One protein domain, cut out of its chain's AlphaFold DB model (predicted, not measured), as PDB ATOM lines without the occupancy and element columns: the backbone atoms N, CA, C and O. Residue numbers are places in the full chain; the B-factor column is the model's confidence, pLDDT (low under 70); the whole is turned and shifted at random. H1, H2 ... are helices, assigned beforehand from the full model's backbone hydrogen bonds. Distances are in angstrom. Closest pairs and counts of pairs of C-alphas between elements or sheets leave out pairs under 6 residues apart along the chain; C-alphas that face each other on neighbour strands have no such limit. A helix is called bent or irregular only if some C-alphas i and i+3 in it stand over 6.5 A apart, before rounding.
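This is residues 364 to 428 of the 498 residues of the protein "Related to ankyrin" of Rhynchosporium commune (UniProt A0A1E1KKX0). Four helices lie side by side in a small bundle, roughly along the longest axis; around it the order is H1, H2, H4, H3, and the ring is loosest between H1 and H2. H4 is the longest helix, and a long loop, residues 383 to 395, leads from H2 across to H3. The printed part has 65 residues with four named helices, H1, H2, H3 and H4 along the chain, no named strand, and the class all helix. It is compact, with a radius of gyration of the C-alphas of 11.1 A, and elongated, spanning 33 by 21 by 17 A.

H1, residues 364 to 371, is close to but not clearly touching H2, residues 374 to 382; the closest C-alphas, of Thr 368 and Val 377, are 7.2 A apart. H1 touches H3, residues 396 to 404, at a shallow tilt of 31 degrees, the same way; the closest C-alphas, of Leu 370 and Arg 402, are 5.6 A apart. H2 and H3 are apart. H2 touches H4, residues 411 to 426, at a shallow tilt of 16 degrees, the same way, with the closest C-alphas, of Ala 381 and Leu 420, 4.8 A apart. H3 and H4 form a helical hairpin at a shallow tilt of 30 degrees, opposite ways; H4 touches H3 with residues 414 to 421 alone, and the closest C-alphas, of Leu 396 and Asp 418, are 6.1 A apart. In H1, H2 and H4 every O i to N i+4 pair is within hydrogen-bond range; in H3 3 of 5 are.

H1 begins with C-alpha 364 at (29.749, -18.900, -6.080) and is 10.5 A long. H2 measures 12.4 A and H3 11.5 A. H3 is irregular: C-alphas 398 and 401 are 7.4 A apart. H4 measures 21.8 A and ends with C-alpha 426 at (38.509, -33.826, 0.702).

The two C-alphas farthest apart, of Ala 407 and Leu 428, are 33.7 A from each other. The printed part has no cut. The link from H2 to H3 is long, with 13 residues. The mean pLDDT of the printed part is 76.6; residues 384 to 393 and 425 to 428 are under 70.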
ATOM      1  N   LEU A 364      29.673 -19.116  -7.535       75.69
ATOM      2  CA  LEU A 364      29.749 -18.900  -6.080       75.69
ATOM      3  C   LEU A 364      31.190 -18.762  -5.554       75.69
ATOM      4  O   LEU A 364      31.487 -17.800  -4.853       75.69
ATOM      5  N   LEU A 365      32.090 -19.678  -5.929       81.00
ATOM      6  CA  LEU A 365      33.505 -19.600  -5.545       81.00
ATOM      7  C   LEU A 365      34.204 -18.366  -6.127       81.00
ATOM      8  O   LEU A 365      35.076 -17.805  -5.470       81.00
ATOM      9  N   GLU A 366      33.803 -17.900  -7.315       79.75
ATOM     10  CA  GLU A 366      34.339 -16.650  -7.864       79.75
ATOM     11  C   GLU A 366      33.885 -15.436  -7.053       79.75
ATOM     12  O   GLU A 366      34.682 -14.528  -6.828       79.75
ATOM     13  N   ILE A 367      32.625 -15.414  -6.609       82.31
ATOM     14  CA  ILE A 367      32.081 -14.349  -5.757       82.31
ATOM     15  C   ILE A 367      32.790 -14.364  -4.401       82.31
ATOM     16  O   ILE A 367      33.209 -13.311  -3.926       82.31
ATOM     17  N   THR A 368      32.988 -15.545  -3.808       86.94
ATOM     18  CA  THR A 368      33.744 -15.694  -2.561       86.94
ATOM     19  C   THR A 368      35.183 -15.200  -2.729       86.94
ATOM     20  O   THR A 368      35.645 -14.398  -1.925       86.94
ATOM     21  N   ALA A 369      35.875 -15.589  -3.804       86.38
ATOM     22  CA  ALA A 369      37.236 -15.124  -4.071       86.38
ATOM     23  C   ALA A 369      37.312 -13.596  -4.232       86.38
ATOM     24  O   ALA A 369      38.247 -12.974  -3.736       86.38
ATOM     25  N   LEU A 370      36.328 -12.988  -4.902       86.56
ATOM     26  CA  LEU A 370      36.293 -11.551  -5.183       86.56
ATOM     27  C   LEU A 370      35.915 -10.678  -3.982       86.56
ATOM     28  O   LEU A 370      36.446  -9.578  -3.863       86.56
ATOM     29  N   TYR A 371      34.989 -11.129  -3.133       89.06
ATOM     30  CA  TYR A 371      34.332 -10.246  -2.161       89.06
ATOM     31  C   TYR A 371      34.353 -10.748  -0.715       89.06
ATOM     32  O   TYR A 371      34.223  -9.929   0.195       89.06
ATOM     33  N   ALA A 372      34.508 -12.056  -0.478       91.00
ATOM     34  CA  ALA A 372      34.408 -12.601   0.873       91.00
ATOM     35  C   ALA A 372      35.613 -12.210   1.732       91.00
ATOM     36  O   ALA A 372      36.762 -12.285   1.290       91.00
ATOM     37  N   ASP A 373      35.344 -11.837   2.972       92.25
ATOM     38  CA  ASP A 373      36.335 -11.625   4.009       92.25
ATOM     39  C   ASP A 373      36.693 -12.932   4.731       92.25
ATOM     40  O   ASP A 373      36.141 -14.010   4.481       92.25
ATOM     41  N   LEU A 374      37.657 -12.832   5.645       90.31
ATOM     42  CA  LEU A 374      38.183 -13.977   6.377       90.31
ATOM     43  C   LEU A 374      37.093 -14.721   7.164       90.31
ATOM     44  O   LEU A 374      37.102 -15.951   7.233       90.31
ATOM     45  N   GLU A 375      36.156 -13.992   7.770       91.88
ATOM     46  CA  GLU A 375      35.074 -14.577   8.561       91.88
ATOM     47  C   GLU A 375      34.045 -15.289   7.677       91.88
ATOM     48  O   GLU A 375      33.690 -16.432   7.963       91.88
ATOM     49  N   THR A 376      33.657 -14.682   6.556       92.25
ATOM     50  CA  THR A 376      32.774 -15.279   5.548       92.25
ATOM     51  C   THR A 376      33.357 -16.580   5.013       92.25
ATOM     52  O   THR A 376      32.679 -17.606   5.017       92.25
ATOM     53  N   VAL A 377      34.636 -16.594   4.624       89.06
ATOM     54  CA  VAL A 377      35.305 -17.812   4.135       89.06
ATOM     55  C   VAL A 377      35.330 -18.902   5.211       89.06
ATOM     56  O   VAL A 377      35.038 -20.064   4.925       89.06
ATOM     57  N   ARG A 378      35.606 -18.538   6.470       88.38
ATOM     58  CA  ARG A 378      35.576 -19.480   7.601       88.38
ATOM     59  C   ARG A 378      34.175 -20.018   7.883       88.38
ATOM     60  O   ARG A 378      34.054 -21.191   8.229       88.38
ATOM     61  N   LEU A 379      33.133 -19.194   7.770       88.56
ATOM     62  CA  LEU A 379      31.742 -19.635   7.898       88.56
ATOM     63  C   LEU A 379      31.410 -20.648   6.807       88.56
ATOM     64  O   LEU A 379      30.945 -21.737   7.126       88.56
ATOM     65  N   LEU A 380      31.745 -20.343   5.552       85.50
ATOM     66  CA  LEU A 380      31.525 -21.259   4.435       85.50
ATOM     67  C   LEU A 380      32.258 -22.595   4.652       85.50
ATOM     68  O   LEU A 380      31.649 -23.653   4.505       85.50
ATOM     69  N   ALA A 381      33.521 -22.554   5.088       81.81
ATOM     70  CA  ALA A 381      34.352 -23.742   5.304       81.81
ATOM     71  C   ALA A 381      33.895 -24.622   6.481       81.81
ATOM     72  O   ALA A 381      34.153 -25.822   6.491       81.81
ATOM     73  N   LYS A 382      33.225 -24.042   7.486       80.31
ATOM     74  CA  LYS A 382      32.666 -24.798   8.620       80.31
ATOM     75  C   LYS A 382      31.437 -25.610   8.243       80.31
ATOM     76  O   LYS A 382      31.094 -26.544   8.964       80.31
ATOM     77  N   THR A 383      30.749 -25.218   7.180       72.50
ATOM     78  CA  THR A 383      29.477 -25.828   6.822       72.50
ATOM     79  C   THR A 383      29.638 -26.928   5.791       72.50
ATOM     80  O   THR A 383      30.368 -26.804   4.813       72.50
ATOM     81  N   ASP A 384      28.891 -28.010   5.985       65.44
ATOM     82  CA  ASP A 384      28.943 -29.181   5.115       65.44
ATOM     83  C   ASP A 384      28.169 -28.992   3.791       65.44
ATOM     84  O   ASP A 384      28.115 -29.905   2.966       65.44
ATOM     85  N   HIS A 385      27.580 -27.812   3.574       61.75
ATOM     86  CA  HIS A 385      26.637 -27.531   2.487       61.75
ATOM     87  C   HIS A 385      27.259 -27.519   1.087       61.75
ATOM     88  O   HIS A 385      26.546 -27.710   0.105       61.75
ATOM     89  N   PHE A 386      28.572 -27.321   0.969       59.41
ATOM     90  CA  PHE A 386      29.247 -27.181  -0.326       59.41
ATOM     91  C   PHE A 386      29.806 -28.505  -0.886       59.41
ATOM     92  O   PHE A 386      30.589 -28.515  -1.829       59.41
ATOM     93  N   LYS A 387      29.400 -29.652  -0.330       55.62
ATOM     94  CA  LYS A 387      29.876 -30.992  -0.716       55.62
ATOM     95  C   LYS A 387      29.149 -31.539  -1.954       55.62
ATOM     96  O   LYS A 387      28.351 -32.473  -1.840       55.62
ATOM     97  N   LEU A 388      29.394 -30.987  -3.145       49.34
ATOM     98  CA  LEU A 388      28.793 -31.491  -4.388       49.34
ATOM     99  C   LEU A 388      29.777 -32.236  -5.293       49.34
ATOM    100  O   LEU A 388      30.929 -31.867  -5.469       49.34
ATOM    101  N   LYS A 389      29.262 -33.281  -5.949       46.19
ATOM    102  CA  LYS A 389      29.997 -34.188  -6.850       46.19
ATOM    103  C   LYS A 389      30.475 -33.540  -8.167       46.19
ATOM    104  O   LYS A 389      31.090 -34.218  -8.978       46.19
ATOM    105  N   TYR A 390      30.123 -32.279  -8.421       48.59
ATOM    106  CA  TYR A 390      30.444 -31.558  -9.664       48.59
ATOM    107  C   TYR A 390      31.509 -30.471  -9.475       48.59
ATOM    108  O   TYR A 390      31.953 -29.899 -10.466       48.59
ATOM    109  N   ASP A 391      31.938 -30.226  -8.235       52.72
ATOM    110  CA  ASP A 391      32.972 -29.250  -7.887       52.72
ATOM    111  C   ASP A 391      34.354 -29.926  -7.821       52.72
ATOM    112  O   ASP A 391      35.112 -29.765  -6.869       52.72
ATOM    113  N   GLU A 392      34.669 -30.759  -8.818       52.53
ATOM    114  CA  GLU A 392      35.946 -31.470  -8.886       52.53
ATOM    115  C   GLU A 392      37.036 -30.577  -9.493       52.53
ATOM    116  O   GLU A 392      36.891 -30.063 -10.601       52.53
ATOM    117  N   GLY A 393      38.176 -30.466  -8.805       61.72
ATOM    118  CA  GLY A 393      39.416 -29.968  -9.406       61.72
ATOM    119  C   GLY A 393      39.653 -28.465  -9.307       61.72
ATOM    120  O   GLY A 393      40.618 -27.991  -9.905       61.72
ATOM    121  N   PHE A 394      38.850 -27.733  -8.528       71.62
ATOM    122  CA  PHE A 394      39.131 -26.327  -8.252       71.62
ATOM    123  C   PHE A 394      40.468 -26.180  -7.530       71.62
ATOM    124  O   PHE A 394      40.695 -26.775  -6.472       71.62
ATOM    125  N   THR A 395      41.352 -25.369  -8.106       70.75
ATOM    126  CA  THR A 395      42.657 -25.055  -7.515       70.75
ATOM    127  C   THR A 395      42.758 -23.570  -7.217       70.75
ATOM    128  O   THR A 395      42.212 -22.739  -7.941       70.75
ATOM    129  N   LEU A 396      43.527 -23.214  -6.185       74.00
ATOM    130  CA  LEU A 396      43.782 -21.820  -5.815       74.00
ATOM    131  C   LEU A 396      44.271 -20.974  -7.010       74.00
ATOM    132  O   LEU A 396      43.935 -19.797  -7.139       74.00
ATOM    133  N   ARG A 397      44.993 -21.602  -7.948       74.81
ATOM    134  CA  ARG A 397      45.488 -20.990  -9.187       74.81
ATOM    135  C   ARG A 397      44.382 -20.431 -10.088       74.81
ATOM    136  O   ARG A 397      44.603 -19.419 -10.747       74.81
ATOM    137  N   GLU A 398      43.210 -21.056 -10.130       75.69
ATOM    138  CA  GLU A 398      42.088 -20.599 -10.964       75.69
ATOM    139  C   GLU A 398      41.496 -19.280 -10.453       75.69
ATOM    140  O   GLU A 398      41.038 -18.451 -11.240       75.69
ATOM    141  N   PHE A 399      41.596 -19.044  -9.143       81.62
ATOM    142  CA  PHE A 399      41.106 -17.836  -8.478       81.62
ATOM    143  C   PHE A 399      42.202 -16.796  -8.226       81.62
ATOM    144  O   PHE A 399      41.882 -15.665  -7.863       81.62
ATOM    145  N   ALA A 400      43.472 -17.132  -8.485       76.06
ATOM    146  CA  ALA A 400      44.633 -16.274  -8.240       76.06
ATOM    147  C   ALA A 400      44.443 -14.857  -8.795       76.06
ATOM    148  O   ALA A 400      44.630 -13.891  -8.070       76.06
ATOM    149  N   LYS A 401      43.978 -14.726 -10.045       79.12
ATOM    150  CA  LYS A 401      43.720 -13.417 -10.666       79.12
ATOM    151  C   LYS A 401      42.679 -12.584  -9.902       79.12
ATOM    152  O   LYS A 401      42.827 -11.377  -9.789       79.12
ATOM    153  N   ARG A 402      41.615 -13.216  -9.405       81.75
ATOM    154  CA  ARG A 402      40.531 -12.530  -8.683       81.75
ATOM    155  C   ARG A 402      40.962 -12.143  -7.270       81.75
ATOM    156  O   ARG A 402      40.607 -11.069  -6.803       81.75
ATOM    157  N   LEU A 403      41.763 -12.990  -6.625       81.75
ATOM    158  CA  LEU A 403      42.372 -12.700  -5.327       81.75
ATOM    159  C   LEU A 403      43.418 -11.577  -5.428       81.75
ATOM    160  O   LEU A 403      43.481 -10.746  -4.533       81.75
ATOM    161  N   THR A 404      44.200 -11.500  -6.513       78.31
ATOM    162  CA  THR A 404      45.186 -10.419  -6.711       78.31
ATOM    163  C   THR A 404      44.573  -9.091  -7.147       78.31
ATOM    164  O   THR A 404      45.194  -8.049  -6.962       78.31
ATOM    165  N   GLU A 405      43.375  -9.095  -7.737       80.44
ATOM    166  CA  GLU A 405      42.631  -7.867  -8.065       80.44
ATOM    167  C   GLU A 405      42.154  -7.116  -6.807       80.44
ATOM    168  O   GLU A 405      41.809  -5.934  -6.880       80.44
ATOM    169  N   ARG A 406      42.161  -7.779  -5.648       81.81
ATOM    170  CA  ARG A 406      41.726  -7.226  -4.367       81.81
ATOM    171  C   ARG A 406      42.826  -6.420  -3.685       81.81
ATOM    172  O   ARG A 406      43.975  -6.838  -3.602       81.81
ATOM    173  N   ALA A 407      42.447  -5.272  -3.128       81.44
ATOM    174  CA  ALA A 407      43.354  -4.438  -2.339       81.44
ATOM    175  C   ALA A 407      43.520  -4.931  -0.889       81.44
ATOM    176  O   ALA A 407      44.483  -4.560  -0.226       81.44
ATOM    177  N   ASP A 408      42.573  -5.734  -0.401       83.19
ATOM    178  CA  ASP A 408      42.474  -6.241   0.970       83.19
ATOM    179  C   ASP A 408      43.010  -7.674   1.129       83.19
ATOM    180  O   ASP A 408      42.798  -8.299   2.165       83.19
ATOM    181  N   VAL A 409      43.692  -8.214   0.113       83.88
ATOM    182  CA  VAL A 409      44.204  -9.587   0.155       83.88
ATOM    183  C   VAL A 409      45.325  -9.734   1.191       83.88
ATOM    184  O   VAL A 409      46.309  -8.996   1.185       83.88
ATOM    185  N   THR A 410      45.168 -10.709   2.085       85.69
ATOM    186  CA  THR A 410      46.150 -11.083   3.112       85.69
ATOM    187  C   THR A 410      46.484 -12.564   3.002       85.69
ATOM    188  O   THR A 410      45.626 -13.352   2.602       85.69
ATOM    189  N   ASP A 411      47.671 -12.968   3.457       82.44
ATOM    190  CA  ASP A 411      48.071 -14.384   3.497       82.44
ATOM    191  C   ASP A 411      47.033 -15.241   4.236       82.44
ATOM    192  O   ASP A 411      46.606 -16.272   3.730       82.44
ATOM    193  N   GLU A 412      46.497 -14.743   5.358       85.12
ATOM    194  CA  GLU A 412      45.444 -15.423   6.128       85.12
ATOM    195  C   GLU A 412      44.150 -15.661   5.329       85.12
ATOM    196  O   GLU A 412      43.440 -16.640   5.564       85.12
ATOM    197  N   LEU A 413      43.823 -14.765   4.393       85.94
ATOM    198  CA  LEU A 413      42.630 -14.874   3.554       85.94
ATOM    199  C   LEU A 413      42.863 -15.897   2.443       85.94
ATOM    200  O   LEU A 413      41.977 -16.702   2.162       85.94
ATOM    201  N   ILE A 414      44.057 -15.882   1.845       83.88
ATOM    202  CA  ILE A 414      44.478 -16.872   0.852       83.88
ATOM    203  C   ILE A 414      44.481 -18.264   1.489       83.88
ATOM    204  O   ILE A 414      43.889 -19.183   0.929       83.88
ATOM    205  N   GLU A 415      45.065 -18.407   2.679       83.69
ATOM    206  CA  GLU A 415      45.070 -19.657   3.443       83.69
ATOM    207  C   GLU A 415      43.651 -20.116   3.792       83.69
ATOM    208  O   GLU A 415      43.314 -21.282   3.603       83.69
ATOM    209  N   ALA A 416      42.782 -19.217   4.264       86.31
ATOM    210  CA  ALA A 416      41.398 -19.569   4.563       86.31
ATOM    211  C   ALA A 416      40.630 -20.017   3.309       86.31
ATOM    212  O   ALA A 416      39.829 -20.951   3.381       86.31
ATOM    213  N   PHE A 417      40.871 -19.373   2.165       86.56
ATOM    214  CA  PHE A 417      40.242 -19.739   0.898       86.56
ATOM    215  C   PHE A 417      40.777 -21.074   0.368       86.56
ATOM    216  O   PHE A 417      39.999 -21.900  -0.100       86.56
ATOM    217  N   ASP A 418      42.077 -21.335   0.506       83.31
ATOM    218  CA  ASP A 418      42.681 -22.630   0.178       83.31
ATOM    219  C   ASP A 418      42.111 -23.745   1.068       83.31
ATOM    220  O   ASP A 418      41.699 -24.794   0.577       83.31
ATOM    221  N   MET A 419      41.945 -23.481   2.369       81.75
ATOM    222  CA  MET A 419      41.265 -24.392   3.294       81.75
ATOM    223  C   MET A 419      39.811 -24.659   2.894       81.75
ATOM    224  O   MET A 419      39.359 -25.800   2.983       81.75
ATOM    225  N   LEU A 420      39.078 -23.644   2.422       82.38
ATOM    226  CA  LEU A 420      37.739 -23.836   1.863       82.38
ATOM    227  C   LEU A 420      37.796 -24.791   0.659       82.38
ATOM    228  O   LEU A 420      37.062 -25.775   0.646       82.38
ATOM    229  N   LEU A 421      38.696 -24.567  -0.306       79.44
ATOM    230  CA  LEU A 421      38.874 -25.458  -1.462       79.44
ATOM    231  C   LEU A 421      39.261 -26.889  -1.052       79.44
ATOM    232  O   LEU A 421      38.794 -27.853  -1.660       79.44
ATOM    233  N   LEU A 422      40.081 -27.054  -0.012       76.56
ATOM    234  CA  LEU A 422      40.435 -28.365   0.529       76.56
ATOM    235  C   LEU A 422      39.218 -29.085   1.113       76.56
ATOM    236  O   LEU A 422      38.992 -30.240   0.765       76.56
ATOM    237  N   VAL A 423      38.393 -28.414   1.925       74.31
ATOM    238  CA  VAL A 423      37.163 -29.002   2.495       74.31
ATOM    239  C   VAL A 423      36.201 -29.471   1.397       74.31
ATOM    240  O   VAL A 423      35.583 -30.535   1.527       74.31
ATOM    241  N   LEU A 424      36.109 -28.716   0.298       71.62
ATOM    242  CA  LEU A 424      35.322 -29.089  -0.884       71.62
ATOM    243  C   LEU A 424      35.876 -30.349  -1.562       71.62
ATOM    244  O   LEU A 424      35.119 -31.259  -1.896       71.62
ATOM    245  N   ASN A 425      37.201 -30.428  -1.710       69.62
ATOM    246  CA  ASN A 425      37.886 -31.522  -2.396       69.62
ATOM    247  C   ASN A 425      38.057 -32.804  -1.534       69.62
ATOM    248  O   ASN A 425      38.130 -33.905  -2.084       69.62
ATOM    249  N   GLU A 426      38.142 -32.712  -0.198       62.09
ATOM    250  CA  GLU A 426      38.509 -33.826   0.702       62.09
ATOM    251  C   GLU A 426      37.444 -34.923   0.840       62.09
ATOM    252  O   GLU A 426      37.791 -36.104   0.875       62.09
ATOM    253  N   ASN A 427      36.148 -34.592   0.854       52.16
ATOM    254  CA  ASN A 427      35.083 -35.600   1.023       52.16
ATOM    255  C   ASN A 427      34.890 -36.529  -0.198       52.16
ATOM    256  O   ASN A 427      34.001 -37.382  -0.195       52.16
ATOM    257  N   LEU A 428      35.733 -36.400  -1.227       47.81
ATOM    258  CA  LEU A 428      35.786 -37.289  -2.391       47.81
ATOM    259  C   LEU A 428      36.649 -38.540  -2.154       47.81
ATOM    260  O   LEU A 428      36.493 -39.539  -2.861       47.81
TER     261      LEU A 428